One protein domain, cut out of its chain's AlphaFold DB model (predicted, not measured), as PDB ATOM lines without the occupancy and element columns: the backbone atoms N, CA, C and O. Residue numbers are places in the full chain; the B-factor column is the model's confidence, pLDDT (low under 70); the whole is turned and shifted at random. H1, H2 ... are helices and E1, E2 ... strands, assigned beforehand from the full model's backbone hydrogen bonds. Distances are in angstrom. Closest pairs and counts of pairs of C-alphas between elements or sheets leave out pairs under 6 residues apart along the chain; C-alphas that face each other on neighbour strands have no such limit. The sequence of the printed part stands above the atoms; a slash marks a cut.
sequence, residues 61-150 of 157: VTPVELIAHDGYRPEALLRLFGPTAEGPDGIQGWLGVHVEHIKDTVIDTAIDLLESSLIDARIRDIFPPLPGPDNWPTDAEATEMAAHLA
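AT A GLANCE: This is residues 61 to 150 of the 157 residues of an uncharacterized protein of Rhodococcus sp. 1168 (UniProt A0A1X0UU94). H1, H2 and H5 cross in a small head beside E1; long H3 reaches from it towards H4, and residues 127 to 138 return to H5, leaving an open frame. The printed part has 90 residues, mostly helix, ordered H1 H2 E1 H3 H4 H5. It is only just loose, close to compact: radius of gyration of the C-alphas 14.7 A, spans 47 by 26 by 18 A.

IN THESE COORDINATES: H1 is residues 63 to 68, from C-alpha 63 at (-21.855, -34.161, 9.517); H2 74 to 81; E1 92 to 95; H3 96 to 117, 29.8 A long; H4 120 to 126; H5 139 to 149, 15.2 A, to C-alpha 149 at (-18.317, -27.100, 8.421).

HOW THE PARTS SIT: H2, the hub, touches H3's residues 98 to 102 alone (closest C-alphas Phe 81 and Val 99, 6.6 A), about perpendicular at 82 degrees. H1 touches H5 at a steep tilt of 38 degrees, opposite ways; closest C-alphas Val 64 and Ala 142, 5.1 A. E1 pairs with no named strand. O i to N i+4 pairs are within hydrogen-bond range throughout H1 and H4, 2 of 4 in H2, 16 of 18 in H3, 5 of 7 in H5.

THE WHOLE: The printed part has no cut. H4 to H5 is a long link. Residues 121, 129 to 131 and 150 have pLDDT under 70.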
ATOM      1  N   VAL A  61     -28.846 -35.641  12.905       89.38
ATOM      2  CA  VAL A  61     -27.775 -36.275  12.144       89.38
ATOM      3  C   VAL A  61     -26.613 -35.303  12.049       89.38
ATOM      4  O   VAL A  61     -26.774 -34.149  11.638       89.38
ATOM      5  N   THR A  62     -25.444 -35.771  12.457       92.94
ATOM      6  CA  THR A  62     -24.197 -35.012  12.430       92.94
ATOM      7  C   THR A  62     -23.550 -35.053  11.044       92.94
ATOM      8  O   THR A  62     -23.768 -35.986  10.265       92.94
ATOM      9  N   PRO A  63     -22.680 -34.081  10.719       94.69
ATOM     10  CA  PRO A  63     -21.855 -34.161   9.517       94.69
ATOM     11  C   PRO A  63     -21.004 -35.435   9.462       94.69
ATOM     12  O   PRO A  63     -20.840 -36.007   8.388       94.69
ATOM     13  N   VAL A  64     -20.496 -35.895  10.611       94.44
ATOM     14  CA  VAL A  64     -19.690 -37.120  10.716       94.44
ATOM     15  C   VAL A  64     -20.503 -38.331  10.279       94.44
ATOM     16  O   VAL A  64     -20.032 -39.100   9.446       94.44
ATOM     17  N   GLU A  65     -21.739 -38.454  10.765       92.62
ATOM     18  CA  GLU A  65     -22.630 -39.552  10.384       92.62
ATOM     19  C   GLU A  65     -22.891 -39.569   8.873       92.62
ATOM     20  O   GLU A  65     -22.747 -40.604   8.227       92.62
ATOM     21  N   LEU A  66     -23.176 -38.409   8.278       93.19
ATOM     22  CA  LEU A  66     -23.420 -38.313   6.837       93.19
ATOM     23  C   LEU A  66     -22.172 -38.637   5.998       93.19
ATOM     24  O   LEU A  66     -22.287 -39.197   4.909       93.19
ATOM     25  N   ILE A  67     -20.974 -38.303   6.473       93.56
ATOM     26  CA  ILE A  67     -19.729 -38.576   5.741       93.56
ATOM     27  C   ILE A  67     -19.332 -40.051   5.872       93.56
ATOM     28  O   ILE A  67     -19.083 -40.703   4.858       93.56
ATOM     29  N   ALA A  68     -19.280 -40.580   7.097       90.50
ATOM     30  CA  ALA A  68     -18.767 -41.923   7.368       90.50
ATOM     31  C   ALA A  68     -19.782 -43.039   7.071       90.50
ATOM     32  O   ALA A  68     -19.393 -44.124   6.643       90.50
ATOM     33  N   HIS A  69     -21.081 -42.784   7.265       89.44
ATOM     34  CA  HIS A  69     -22.119 -43.821   7.169       89.44
ATOM     35  C   HIS A  69     -23.009 -43.688   5.938       89.44
ATOM     36  O   HIS A  69     -23.604 -44.682   5.530       89.44
ATOM     37  N   ASP A  70     -23.079 -42.499   5.339       87.56
ATOM     38  CA  ASP A  70     -23.872 -42.256   4.130       87.56
ATOM     39  C   ASP A  70     -23.001 -41.853   2.921       87.56
ATOM     40  O   ASP A  70     -23.513 -41.667   1.814       87.56
ATOM     41  N   GLY A  71     -21.682 -41.718   3.104       89.25
ATOM     42  CA  GLY A  71     -20.725 -41.457   2.026       89.25
ATOM     43  C   GLY A  71     -20.816 -40.058   1.409       89.25
ATOM     44  O   GLY A  71     -20.327 -39.838   0.293       89.25
ATOM     45  N   TYR A  72     -21.444 -39.094   2.088       91.00
ATOM     46  CA  TYR A  72     -21.517 -37.727   1.586       91.00
ATOM     47  C   TYR A  72     -20.145 -37.057   1.577       91.00
ATOM     48  O   TYR A  72     -19.321 -37.209   2.476       91.00
ATOM     49  N   ARG A  73     -19.931 -36.214   0.566       90.19
ATOM     50  CA  ARG A  73     -18.806 -35.278   0.567       90.19
ATOM     51  C   ARG A  73     -19.117 -34.082   1.473       90.19
ATOM     52  O   ARG A  73     -20.233 -33.561   1.381       90.19
ATOM     53  N   PRO A  74     -18.156 -33.593   2.275       90.25
ATOM     54  CA  PRO A  74     -18.391 -32.501   3.220       90.25
ATOM     55  C   PRO A  74     -18.888 -31.233   2.513       90.25
ATOM     56  O   PRO A  74     -19.807 -30.575   2.990       90.25
ATOM     57  N   GLU A  75     -18.391 -30.934   1.308       88.44
ATOM     58  CA  GLU A  75     -18.805 -29.757   0.534       88.44
ATOM     59  C   GLU A  75     -20.238 -29.865  -0.012       88.44
ATOM     60  O   GLU A  75     -20.856 -28.853  -0.358       88.44
ATOM     61  N   ALA A  76     -20.774 -31.085  -0.124       90.31
ATOM     62  CA  ALA A  76     -22.147 -31.315  -0.554       90.31
ATOM     63  C   ALA A  76     -23.143 -31.069   0.585       90.31
ATOM     64  O   ALA A  76     -24.256 -30.621   0.313       90.31
ATOM     65  N   LEU A  77     -22.742 -31.295   1.841       93.62
ATOM     66  CA  LEU A  77     -23.628 -31.191   3.002       93.62
ATOM     67  C   LEU A  77     -24.249 -29.799   3.130       93.62
ATOM     68  O   LEU A  77     -25.469 -29.674   3.193       93.62
ATOM     69  N   LEU A  78     -23.431 -28.744   3.050       90.25
ATOM     70  CA  LEU A  78     -23.917 -27.362   3.124       90.25
ATOM     71  C   LEU A  78     -24.885 -27.018   1.980       90.25
ATOM     72  O   LEU A  78     -25.823 -26.247   2.166       90.25
ATOM     73  N   ARG A  79     -24.667 -27.580   0.786       88.75
ATOM     74  CA  ARG A  79     -25.505 -27.314  -0.395       88.75
ATOM     75  C   ARG A  79     -26.837 -28.050  -0.348       88.75
ATOM     76  O   ARG A  79     -27.827 -27.513  -0.832       88.75
ATOM     77  N   LEU A  80     -26.837 -29.270   0.178       90.44
ATOM     78  CA  LEU A  80     -28.015 -30.131   0.233       90.44
ATOM     79  C   LEU A  80     -28.886 -29.806   1.441       90.44
ATOM     80  O   LEU A  80     -30.099 -29.668   1.309       90.44
ATOM     81  N   PHE A  81     -28.266 -29.657   2.609       91.31
ATOM     82  CA  PHE A  81     -28.977 -29.579   3.880       91.31
ATOM     83  C   PHE A  81     -28.963 -28.175   4.496       91.31
ATOM     84  O   PHE A  81     -29.776 -27.899   5.378       91.31
ATOM     85  N   GLY A  82     -28.112 -27.268   4.002       89.31
ATOM     86  CA  GLY A  82     -27.920 -25.933   4.573       89.31
ATOM     87  C   GLY A  82     -26.915 -25.928   5.733       89.31
ATOM     88  O   GLY A  82     -26.261 -26.942   5.981       89.31
ATOM     89  N   PRO A  83     -26.735 -24.790   6.433       88.50
ATOM     90  CA  PRO A  83     -25.857 -24.727   7.601       88.50
ATOM     91  C   PRO A  83     -26.363 -25.651   8.712       88.50
ATOM     92  O   PRO A  83     -27.565 -25.908   8.810       88.50
ATOM     93  N   THR A  84     -25.450 -26.141   9.550       88.69
ATOM     94  CA  THR A  84     -25.818 -26.905  10.744       88.69
ATOM     95  C   THR A  84     -26.569 -26.021  11.737       88.69
ATOM     96  O   THR A  84     -26.394 -24.801  11.784       88.69
ATOM     97  N   ALA A  85     -27.421 -26.651  12.536       87.06
ATOM     98  CA  ALA A  85     -28.108 -26.027  13.653       87.06
ATOM     99  C   ALA A  85     -27.713 -26.707  14.970       87.06
ATOM    100  O   ALA A  85     -27.268 -27.857  14.985       87.06
ATOM    101  N   GLU A  86     -27.902 -25.986  16.073       87.06
ATOM    102  CA  GLU A  86     -27.769 -26.541  17.417       87.06
ATOM    103  C   GLU A  86     -29.037 -27.318  17.779       87.06
ATOM    104  O   GLU A  86     -30.140 -26.767  17.830       87.06
ATOM    105  N   GLY A  87     -28.861 -28.616  17.998       81.56
ATOM    106  CA  GLY A  87     -29.884 -29.552  18.421       81.56
ATOM    107  C   GLY A  87     -29.856 -29.851  19.920       81.56
ATOM    108  O   GLY A  87     -29.090 -29.255  20.682       81.56
ATOM    109  N   PRO A  88     -30.702 -30.794  20.367       78.44
ATOM    110  CA  PRO A  88     -30.684 -31.331  21.720       78.44
ATOM    111  C   PRO A  88     -29.286 -31.802  22.120       78.44
ATOM    112  O   PRO A  88     -28.504 -32.252  21.285       78.44
ATOM    113  N   ASP A  89     -28.976 -31.670  23.408       79.88
ATOM    114  CA  ASP A  89     -27.703 -32.100  23.999       79.88
ATOM    115  C   ASP A  89     -26.443 -31.488  23.348       79.88
ATOM    116  O   ASP A  89     -25.336 -31.998  23.512       79.88
ATOM    117  N   GLY A  90     -26.595 -30.359  22.641       79.88
ATOM    118  CA  GLY A  90     -25.496 -29.638  21.993       79.88
ATOM    119  C   GLY A  90     -25.035 -30.252  20.669       79.88
ATOM    120  O   GLY A  90     -23.975 -29.875  20.165       79.88
ATOM    121  N   ILE A  91     -25.804 -31.184  20.096       85.25
ATOM    122  CA  ILE A  91     -25.501 -31.786  18.793       85.25
ATOM    123  C   ILE A  91     -25.520 -30.697  17.714       85.25
ATOM    124  O   ILE A  91     -26.505 -29.982  17.567       85.25
ATOM    125  N   GLN A  92     -24.448 -30.584  16.930       89.50
ATOM    126  CA  GLN A  92     -24.404 -29.713  15.753       89.50
ATOM    127  C   GLN A  92     -24.702 -30.543  14.505       89.50
ATOM    128  O   GLN A  92     -23.920 -31.425  14.145       89.50
ATOM    129  N   GLY A  93     -25.830 -30.281  13.846       91.69
ATOM    130  CA  GLY A  93     -26.262 -31.108  12.720       91.69
ATOM    131  C   GLY A  93     -27.566 -30.651  12.084       91.69
ATOM    132  O   GLY A  93     -27.885 -29.461  12.081       91.69
ATOM    133  N   TRP A  94     -28.321 -31.608  11.550       91.81
ATOM    134  CA  TRP A  94     -29.634 -31.379  10.951       91.81
ATOM    135  C   TRP A  94     -30.676 -32.309  11.552       91.81
ATOM    136  O   TRP A  94     -30.366 -33.407  12.006       91.81
ATOM    137  N   LEU A  95     -31.939 -31.892  11.493       89.94
ATOM    138  CA  LEU A  95     -33.055 -32.784  11.786       89.94
ATOM    139  C   LEU A  95     -33.070 -33.936  10.773       89.94
ATOM    140  O   LEU A  95     -33.089 -33.694   9.568       89.94
ATOM    141  N   GLY A  96     -33.130 -35.179  11.244       87.44
ATOM    142  CA  GLY A  96     -33.147 -36.367  10.386       87.44
ATOM    143  C   GLY A  96     -34.299 -36.353   9.389       87.44
ATOM    144  O   GLY A  96     -34.083 -36.622   8.218       87.44
ATOM    145  N   VAL A  97     -35.481 -35.885   9.801       83.94
ATOM    146  CA  VAL A  97     -36.632 -35.703   8.895       83.94
ATOM    147  C   VAL A  97     -36.366 -34.700   7.768       83.94
ATOM    148  O   VAL A  97     -36.927 -34.828   6.687       83.94
ATOM    149  N   HIS A  98     -35.514 -33.695   7.995       85.88
ATOM    150  CA  HIS A  98     -35.091 -32.761   6.947       85.88
ATOM    151  C   HIS A  98     -34.110 -33.437   5.988       85.88
ATOM    152  O   HIS A  98     -34.253 -33.307   4.776       85.88
ATOM    153  N   VAL A  99     -33.158 -34.207   6.519       88.94
ATOM    154  CA  VAL A  99     -32.220 -34.998   5.708       88.94
ATOM    155  C   VAL A  99     -32.968 -36.013   4.839       88.94
ATOM    156  O   VAL A  99     -32.721 -36.067   3.638       88.94
ATOM    157  N   GLU A 100     -33.901 -36.770   5.420       87.00
ATOM    158  CA  GLU A 100     -34.765 -37.727   4.716       87.00
ATOM    159  C   GLU A 100     -35.602 -37.028   3.646       87.00
ATOM    160  O   GLU A 100     -35.595 -37.441   2.493       87.00
ATOM    161  N   HIS A 101     -36.233 -35.898   3.976       84.81
ATOM    162  CA  HIS A 101     -37.005 -35.146   2.992       84.81
ATOM    163  C   HIS A 101     -36.163 -34.733   1.775       84.81
ATOM    164  O   HIS A 101     -36.620 -34.863   0.639       84.81
ATOM    165  N   ILE A 102     -34.936 -34.249   1.987       87.50
ATOM    166  CA  ILE A 102     -34.023 -33.893   0.892       87.50
ATOM    167  C   ILE A 102     -33.565 -35.136   0.118       87.50
ATOM    168  O   ILE A 102     -33.474 -35.075  -1.109       87.50
ATOM    169  N   LYS A 103     -33.302 -36.260   0.798       86.31
ATOM    170  CA  LYS A 103     -32.987 -37.534   0.138       86.31
ATOM    171  C   LYS A 103     -34.109 -37.939  -0.817       86.31
ATOM    172  O   LYS A 103     -33.870 -37.988  -2.020       86.31
ATOM    173  N   ASP A 104     -35.331 -38.053  -0.316       83.94
ATOM    174  CA  ASP A 104     -36.471 -38.545  -1.091       83.94
ATOM    175  C   ASP A 104     -36.841 -37.591  -2.245       83.94
ATOM    176  O   ASP A 104     -37.065 -37.993  -3.390       83.94
ATOM    177  N   THR A 105     -36.910 -36.286  -1.962       84.38
ATOM    178  CA  THR A 105     -37.478 -35.310  -2.911       84.38
ATOM    179  C   THR A 105     -36.468 -34.697  -3.869       84.38
ATOM    180  O   THR A 105     -36.859 -34.199  -4.927       84.38
ATOM    181  N   VAL A 106     -35.178 -34.703  -3.521       87.31
ATOM    182  CA  VAL A 106     -34.129 -34.085  -4.342       87.31
ATOM    183  C   VAL A 106     -33.175 -35.132  -4.883       87.31
ATOM    184  O   VAL A 106     -32.938 -35.154  -6.089       87.31
ATOM    185  N   ILE A 107     -32.607 -35.975  -4.019       86.31
ATOM    186  CA  ILE A 107     -31.541 -36.901  -4.416       86.31
ATOM    187  C   ILE A 107     -32.127 -38.070  -5.200       86.31
ATOM    188  O   ILE A 107     -31.758 -38.253  -6.357       86.31
ATOM    189  N   ASP A 108     -33.077 -38.794  -4.617       85.31
ATOM    190  CA  ASP A 108     -33.675 -39.980  -5.230       85.31
ATOM    191  C   ASP A 108     -34.440 -39.596  -6.495       85.31
ATOM    192  O   ASP A 108     -34.245 -40.194  -7.547       85.31
ATOM    193  N   THR A 109     -35.181 -38.487  -6.457       82.62
ATOM    194  CA  THR A 109     -35.845 -37.946  -7.652       82.62
ATOM    195  C   THR A 109     -34.849 -37.596  -8.770       82.62
ATOM    196  O   THR A 109     -35.140 -37.797  -9.953       82.62
ATOM    197  N   ALA A 110     -33.666 -37.064  -8.440       86.25
ATOM    198  CA  ALA A 110     -32.638 -36.781  -9.441       86.25
ATOM    199  C   ALA A 110     -31.990 -38.063  -9.984       86.25
ATOM    200  O   ALA A 110     -31.717 -38.129 -11.183       86.25
ATOM    201  N   ILE A 111     -31.757 -39.064  -9.130       84.19
ATOM    202  CA  ILE A 111     -31.260 -40.385  -9.535       84.19
ATOM    203  C   ILE A 111     -32.265 -41.034 -10.486       84.19
ATOM    204  O   ILE A 111     -31.893 -41.353 -11.615       84.19
ATOM    205  N   ASP A 112     -33.536 -41.105 -10.097       83.50
ATOM    206  CA  ASP A 112     -34.621 -41.660 -10.905       83.50
ATOM    207  C   ASP A 112     -34.710 -40.972 -12.269       83.50
ATOM    208  O   ASP A 112     -34.810 -41.633 -13.301       83.50
ATOM    209  N   LEU A 113     -34.619 -39.637 -12.304       85.06
ATOM    210  CA  LEU A 113     -34.637 -38.886 -13.556       85.06
ATOM    211  C   LEU A 113     -33.447 -39.245 -14.454       85.06
ATOM    212  O   LEU A 113     -33.607 -39.346 -15.674       85.06
ATOM    213  N   LEU A 114     -32.251 -39.395 -13.878       85.06
ATOM    214  CA  LEU A 114     -31.051 -39.766 -14.625       85.06
ATOM    215  C   LEU A 114     -31.176 -41.189 -15.171       85.06
ATOM    216  O   LEU A 114     -30.950 -41.381 -16.364       85.06
ATOM    217  N   GLU A 115     -31.589 -42.145 -14.342       82.38
ATOM    218  CA  GLU A 115     -31.779 -43.548 -14.717       82.38
ATOM    219  C   GLU A 115     -32.899 -43.731 -15.750       82.38
ATOM    220  O   GLU A 115     -32.759 -44.514 -16.688       82.38
ATOM    221  N   SER A 116     -33.990 -42.965 -15.654       83.00
ATOM    222  CA  SER A 116     -35.105 -43.062 -16.598       83.00
ATOM    223  C   SER A 116     -34.832 -42.373 -17.937       83.00
ATOM    224  O   SER A 116     -35.425 -42.737 -18.955       83.00
ATOM    225  N   SER A 117     -34.010 -41.318 -17.941       81.00
ATOM    226  CA  SER A 117     -33.856 -40.417 -19.097       81.00
ATOM    227  C   SER A 117     -32.556 -40.621 -19.871       81.00
ATOM    228  O   SER A 117     -32.461 -40.201 -21.029       81.00
ATOM    229  N   LEU A 118     -31.540 -41.233 -19.260       76.44
ATOM    230  CA  LEU A 118     -30.254 -41.510 -19.890       76.44
ATOM    231  C   LEU A 118     -30.068 -43.015 -20.079       76.44
ATOM    232  O   LEU A 118     -30.447 -43.824 -19.249       76.44
ATOM    233  N   ILE A 119     -29.435 -43.399 -21.187       73.12
ATOM    234  CA  ILE A 119     -29.029 -44.791 -21.408       73.12
ATOM    235  C   ILE A 119     -27.913 -45.120 -20.407       73.12
ATOM    236  O   ILE A 119     -26.931 -44.379 -20.365       73.12
ATOM    237  N   ASP A 120     -28.009 -46.238 -19.682       70.94
ATOM    238  CA  ASP A 120     -27.054 -46.688 -18.647       70.94
ATOM    239  C   ASP A 120     -25.574 -46.495 -19.006       70.94
ATOM    240  O   ASP A 120     -24.768 -46.079 -18.173       70.94
ATOM    241  N   ALA A 121     -25.197 -46.780 -20.257       68.75
ATOM    242  CA  ALA A 121     -23.827 -46.594 -20.737       68.75
ATOM    243  C   ALA A 121     -23.367 -45.131 -20.611       68.75
ATOM    244  O   ALA A 121     -22.274 -44.858 -20.128       68.75
ATOM    245  N   ARG A 122     -24.241 -44.181 -20.961       76.00
ATOM    246  CA  ARG A 122     -23.977 -42.745 -20.853       76.00
ATOM    247  C   ARG A 122     -23.950 -42.270 -19.402       76.00
ATOM    248  O   ARG A 122     -23.201 -41.350 -19.099       76.00
ATOM    249  N   ILE A 123     -24.727 -42.886 -18.509       75.00
ATOM    250  CA  ILE A 123     -24.662 -42.594 -17.069       75.00
ATOM    251  C   ILE A 123     -23.292 -43.002 -16.526       75.00
ATOM    252  O   ILE A 123     -22.642 -42.189 -15.885       75.00
ATOM    253  N   ARG A 124     -22.812 -44.209 -16.849       73.62
ATOM    254  CA  ARG A 124     -21.501 -44.708 -16.394       73.62
ATOM    255  C   ARG A 124     -20.319 -43.926 -16.965       73.62
ATOM    256  O   ARG A 124     -19.302 -43.796 -16.291       73.62
ATOM    257  N   ASP A 125     -20.458 -43.390 -18.176       79.50
ATOM    258  CA  ASP A 125     -19.448 -42.512 -18.777       79.50
ATOM    259  C   ASP A 125     -19.361 -41.150 -18.064       79.50
ATOM    260  O   ASP A 125     -18.287 -40.554 -17.996       79.50
ATOM    261  N   ILE A 126     -20.484 -40.641 -17.542       79.38
ATOM    262  CA  ILE A 126     -20.558 -39.338 -16.857       79.38
ATOM    263  C   ILE A 126     -20.244 -39.480 -15.360       79.38
ATOM    264  O   ILE A 126     -19.564 -38.631 -14.781       79.38
ATOM    265  N   PHE A 127     -20.730 -40.552 -14.742       78.06
ATOM    266  CA  PHE A 127     -20.626 -40.839 -13.320       78.06
ATOM    267  C   PHE A 127     -19.885 -42.169 -13.138       78.06
ATOM    268  O   PHE A 127     -20.504 -43.235 -13.210       78.06
ATOM    269  N   PRO A 128     -18.556 -42.143 -12.920       70.81
ATOM    270  CA  PRO A 128     -17.829 -43.360 -12.589       70.81
ATOM    271  C   PRO A 128     -18.389 -43.969 -11.293       70.81
ATOM    272  O   PRO A 128     -18.912 -43.230 -10.452       70.81
ATOM    273  N   PRO A 129     -18.281 -45.299 -11.111       68.62
ATOM    274  CA  PRO A 129     -18.800 -45.972  -9.928       68.62
ATOM    275  C   PRO A 129     -18.258 -45.315  -8.657       68.62
ATOM    276  O   PRO A 129     -17.046 -45.159  -8.490       68.62
ATOM    277  N   LEU A 130     -19.182 -44.897  -7.791       69.69
ATOM    278  CA  LEU A 130     -18.845 -44.258  -6.529       69.69
ATOM    279  C   LEU A 130     -18.194 -45.277  -5.580       69.69
ATOM    280  O   LEU A 130     -18.519 -46.467  -5.640       69.69
ATOM    281  N   PRO A 131     -17.274 -44.832  -4.706       68.38
ATOM    282  CA  PRO A 131     -16.748 -45.677  -3.644       68.38
ATOM    283  C   PRO A 131     -17.903 -46.234  -2.803       68.38
ATOM    284  O   PRO A 131     -18.733 -45.477  -2.302       68.38
ATOM    285  N   GLY A 132     -17.967 -47.561  -2.682       75.38
ATOM    286  CA  GLY A 132     -18.882 -48.229  -1.757       75.38
ATOM    287  C   GLY A 132     -18.429 -48.096  -0.296       75.38
ATOM    288  O   GLY A 132     -17.363 -47.528  -0.053       75.38
ATOM    289  N   PRO A 133     -19.187 -48.674   0.654       81.25
ATOM    290  CA  PRO A 133     -18.930 -48.559   2.094       81.25
ATOM    291  C   PRO A 133     -17.498 -48.893   2.524       81.25
ATOM    292  O   PRO A 133     -16.956 -48.252   3.414       81.25
ATOM    293  N   ASP A 134     -16.845 -49.834   1.836       83.00
ATOM    294  CA  ASP A 134     -15.454 -50.231   2.108       83.00
ATOM    295  C   ASP A 134     -14.421 -49.116   1.853       83.00
ATOM    296  O   ASP A 134     -13.269 -49.230   2.265       83.00
ATOM    297  N   ASN A 135     -14.813 -48.058   1.140       84.69
ATOM    298  CA  ASN A 135     -13.976 -46.913   0.784       84.69
ATOM    299  C   ASN A 135     -14.482 -45.602   1.410       84.69
ATOM    300  O   ASN A 135     -14.006 -44.528   1.029       84.69
ATOM    301  N   TRP A 136     -15.484 -45.656   2.291       88.81
ATOM    302  CA  TRP A 136     -15.964 -44.466   2.987       88.81
ATOM    303  C   TRP A 136     -15.003 -44.069   4.113       88.81
ATOM    304  O   TRP A 136     -14.313 -44.934   4.657       88.81
ATOM    305  N   PRO A 137     -14.924 -42.769   4.450       90.12
ATOM    306  CA  PRO A 137     -14.106 -42.310   5.563       90.12
ATOM    307  C   PRO A 137     -14.528 -42.973   6.876       90.12
ATOM    308  O   PRO A 137     -15.713 -43.163   7.137       90.12
ATOM    309  N   THR A 138     -13.560 -43.279   7.727       92.75
ATOM    310  CA  THR A 138     -13.815 -43.659   9.122       92.75
ATOM    311  C   THR A 138     -14.367 -42.475   9.920       92.75
ATOM    312  O   THR A 138     -14.159 -41.326   9.539       92.75
ATOM    313  N   ASP A 139     -14.984 -42.714  11.080       91.81
ATOM    314  CA  ASP A 139     -15.481 -41.641  11.962       91.81
ATOM    315  C   ASP A 139     -14.401 -40.599  12.306       91.81
ATOM    316  O   ASP A 139     -14.682 -39.403  12.414       91.81
ATOM    317  N   ALA A 140     -13.147 -41.041  12.457       92.75
ATOM    318  CA  ALA A 140     -12.012 -40.163  12.729       92.75
ATOM    319  C   ALA A 140     -11.701 -39.251  11.531       92.75
ATOM    320  O   ALA A 140     -11.605 -38.036  11.693       92.75
ATOM    321  N   GLU A 141     -11.614 -39.818  10.328       91.31
ATOM    322  CA  GLU A 141     -11.400 -39.054   9.093       91.31
ATOM    323  C   GLU A 141     -12.589 -38.130   8.803       91.31
ATOM    324  O   GLU A 141     -12.408 -36.961   8.473       91.31
ATOM    325  N   ALA A 142     -13.815 -38.610   9.003       92.81
ATOM    326  CA  ALA A 142     -15.033 -37.826   8.859       92.81
ATOM    327  C   ALA A 142     -15.091 -36.654   9.850       92.81
ATOM    328  O   ALA A 142     -15.560 -35.576   9.487       92.81
ATOM    329  N   THR A 143     -14.572 -36.820  11.070       93.25
ATOM    330  CA  THR A 143     -14.436 -35.726  12.045       93.25
ATOM    331  C   THR A 143     -13.476 -34.649  11.544       93.25
ATOM    332  O   THR A 143     -13.800 -33.463  11.607       93.25
ATOM    333  N   GLU A 144     -12.320 -35.042  11.002       92.38
ATOM    334  CA  GLU A 144     -11.364 -34.102  10.405       92.38
ATOM    335  C   GLU A 144     -11.972 -33.374   9.197       92.38
ATOM    336  O   GLU A 144     -11.863 -32.155   9.081       92.38
ATOM    337  N   MET A 145     -12.688 -34.100   8.336       91.81
ATOM    338  CA  MET A 145     -13.380 -33.544   7.168       91.81
ATOM    339  C   MET A 145     -14.512 -32.581   7.557       91.81
ATOM    340  O   MET A 145     -14.722 -31.567   6.888       91.81
ATOM    341  N   ALA A 146     -15.237 -32.875   8.637       90.75
ATOM    342  CA  ALA A 146     -16.339 -32.062   9.137       90.75
ATOM    343  C   ALA A 146     -15.887 -30.796   9.879       90.75
ATOM    344  O   ALA A 146     -16.694 -29.880  10.042       90.75
ATOM    345  N   ALA A 147     -14.624 -30.706  10.306       86.88
ATOM    346  CA  ALA A 147     -14.119 -29.575  11.089       86.88
ATOM    347  C   ALA A 147     -14.353 -28.220  10.394       86.88
ATOM    348  O   ALA A 147     -14.715 -27.240  11.042       86.88
ATOM    349  N   HIS A 148     -14.243 -28.182   9.064       78.50
ATOM    350  CA  HIS A 148     -14.451 -26.974   8.260       78.50
ATOM    351  C   HIS A 148     -15.923 -26.554   8.110       78.50
ATOM    352  O   HIS A 148     -16.195 -25.449   7.652       78.50
ATOM    353  N   LEU A 149     -16.882 -27.411   8.477       78.12
ATOM    354  CA  LEU A 149     -18.317 -27.100   8.421       78.12
ATOM    355  C   LEU A 149     -18.815 -26.373   9.678       78.12
ATOM    356  O   LEU A 149     -19.902 -25.802   9.653       78.12
ATOM    357  N   ALA A 150     -18.031 -26.387  10.760       61.75
ATOM    358  CA  ALA A 150     -18.353 -25.728  12.024       61.75
ATOM    359  C   ALA A 150     -17.843 -24.275  12.104       61.75
ATOM    360  O   ALA A 150     -18.195 -23.552  13.038       61.75
TER     361      ALA A 150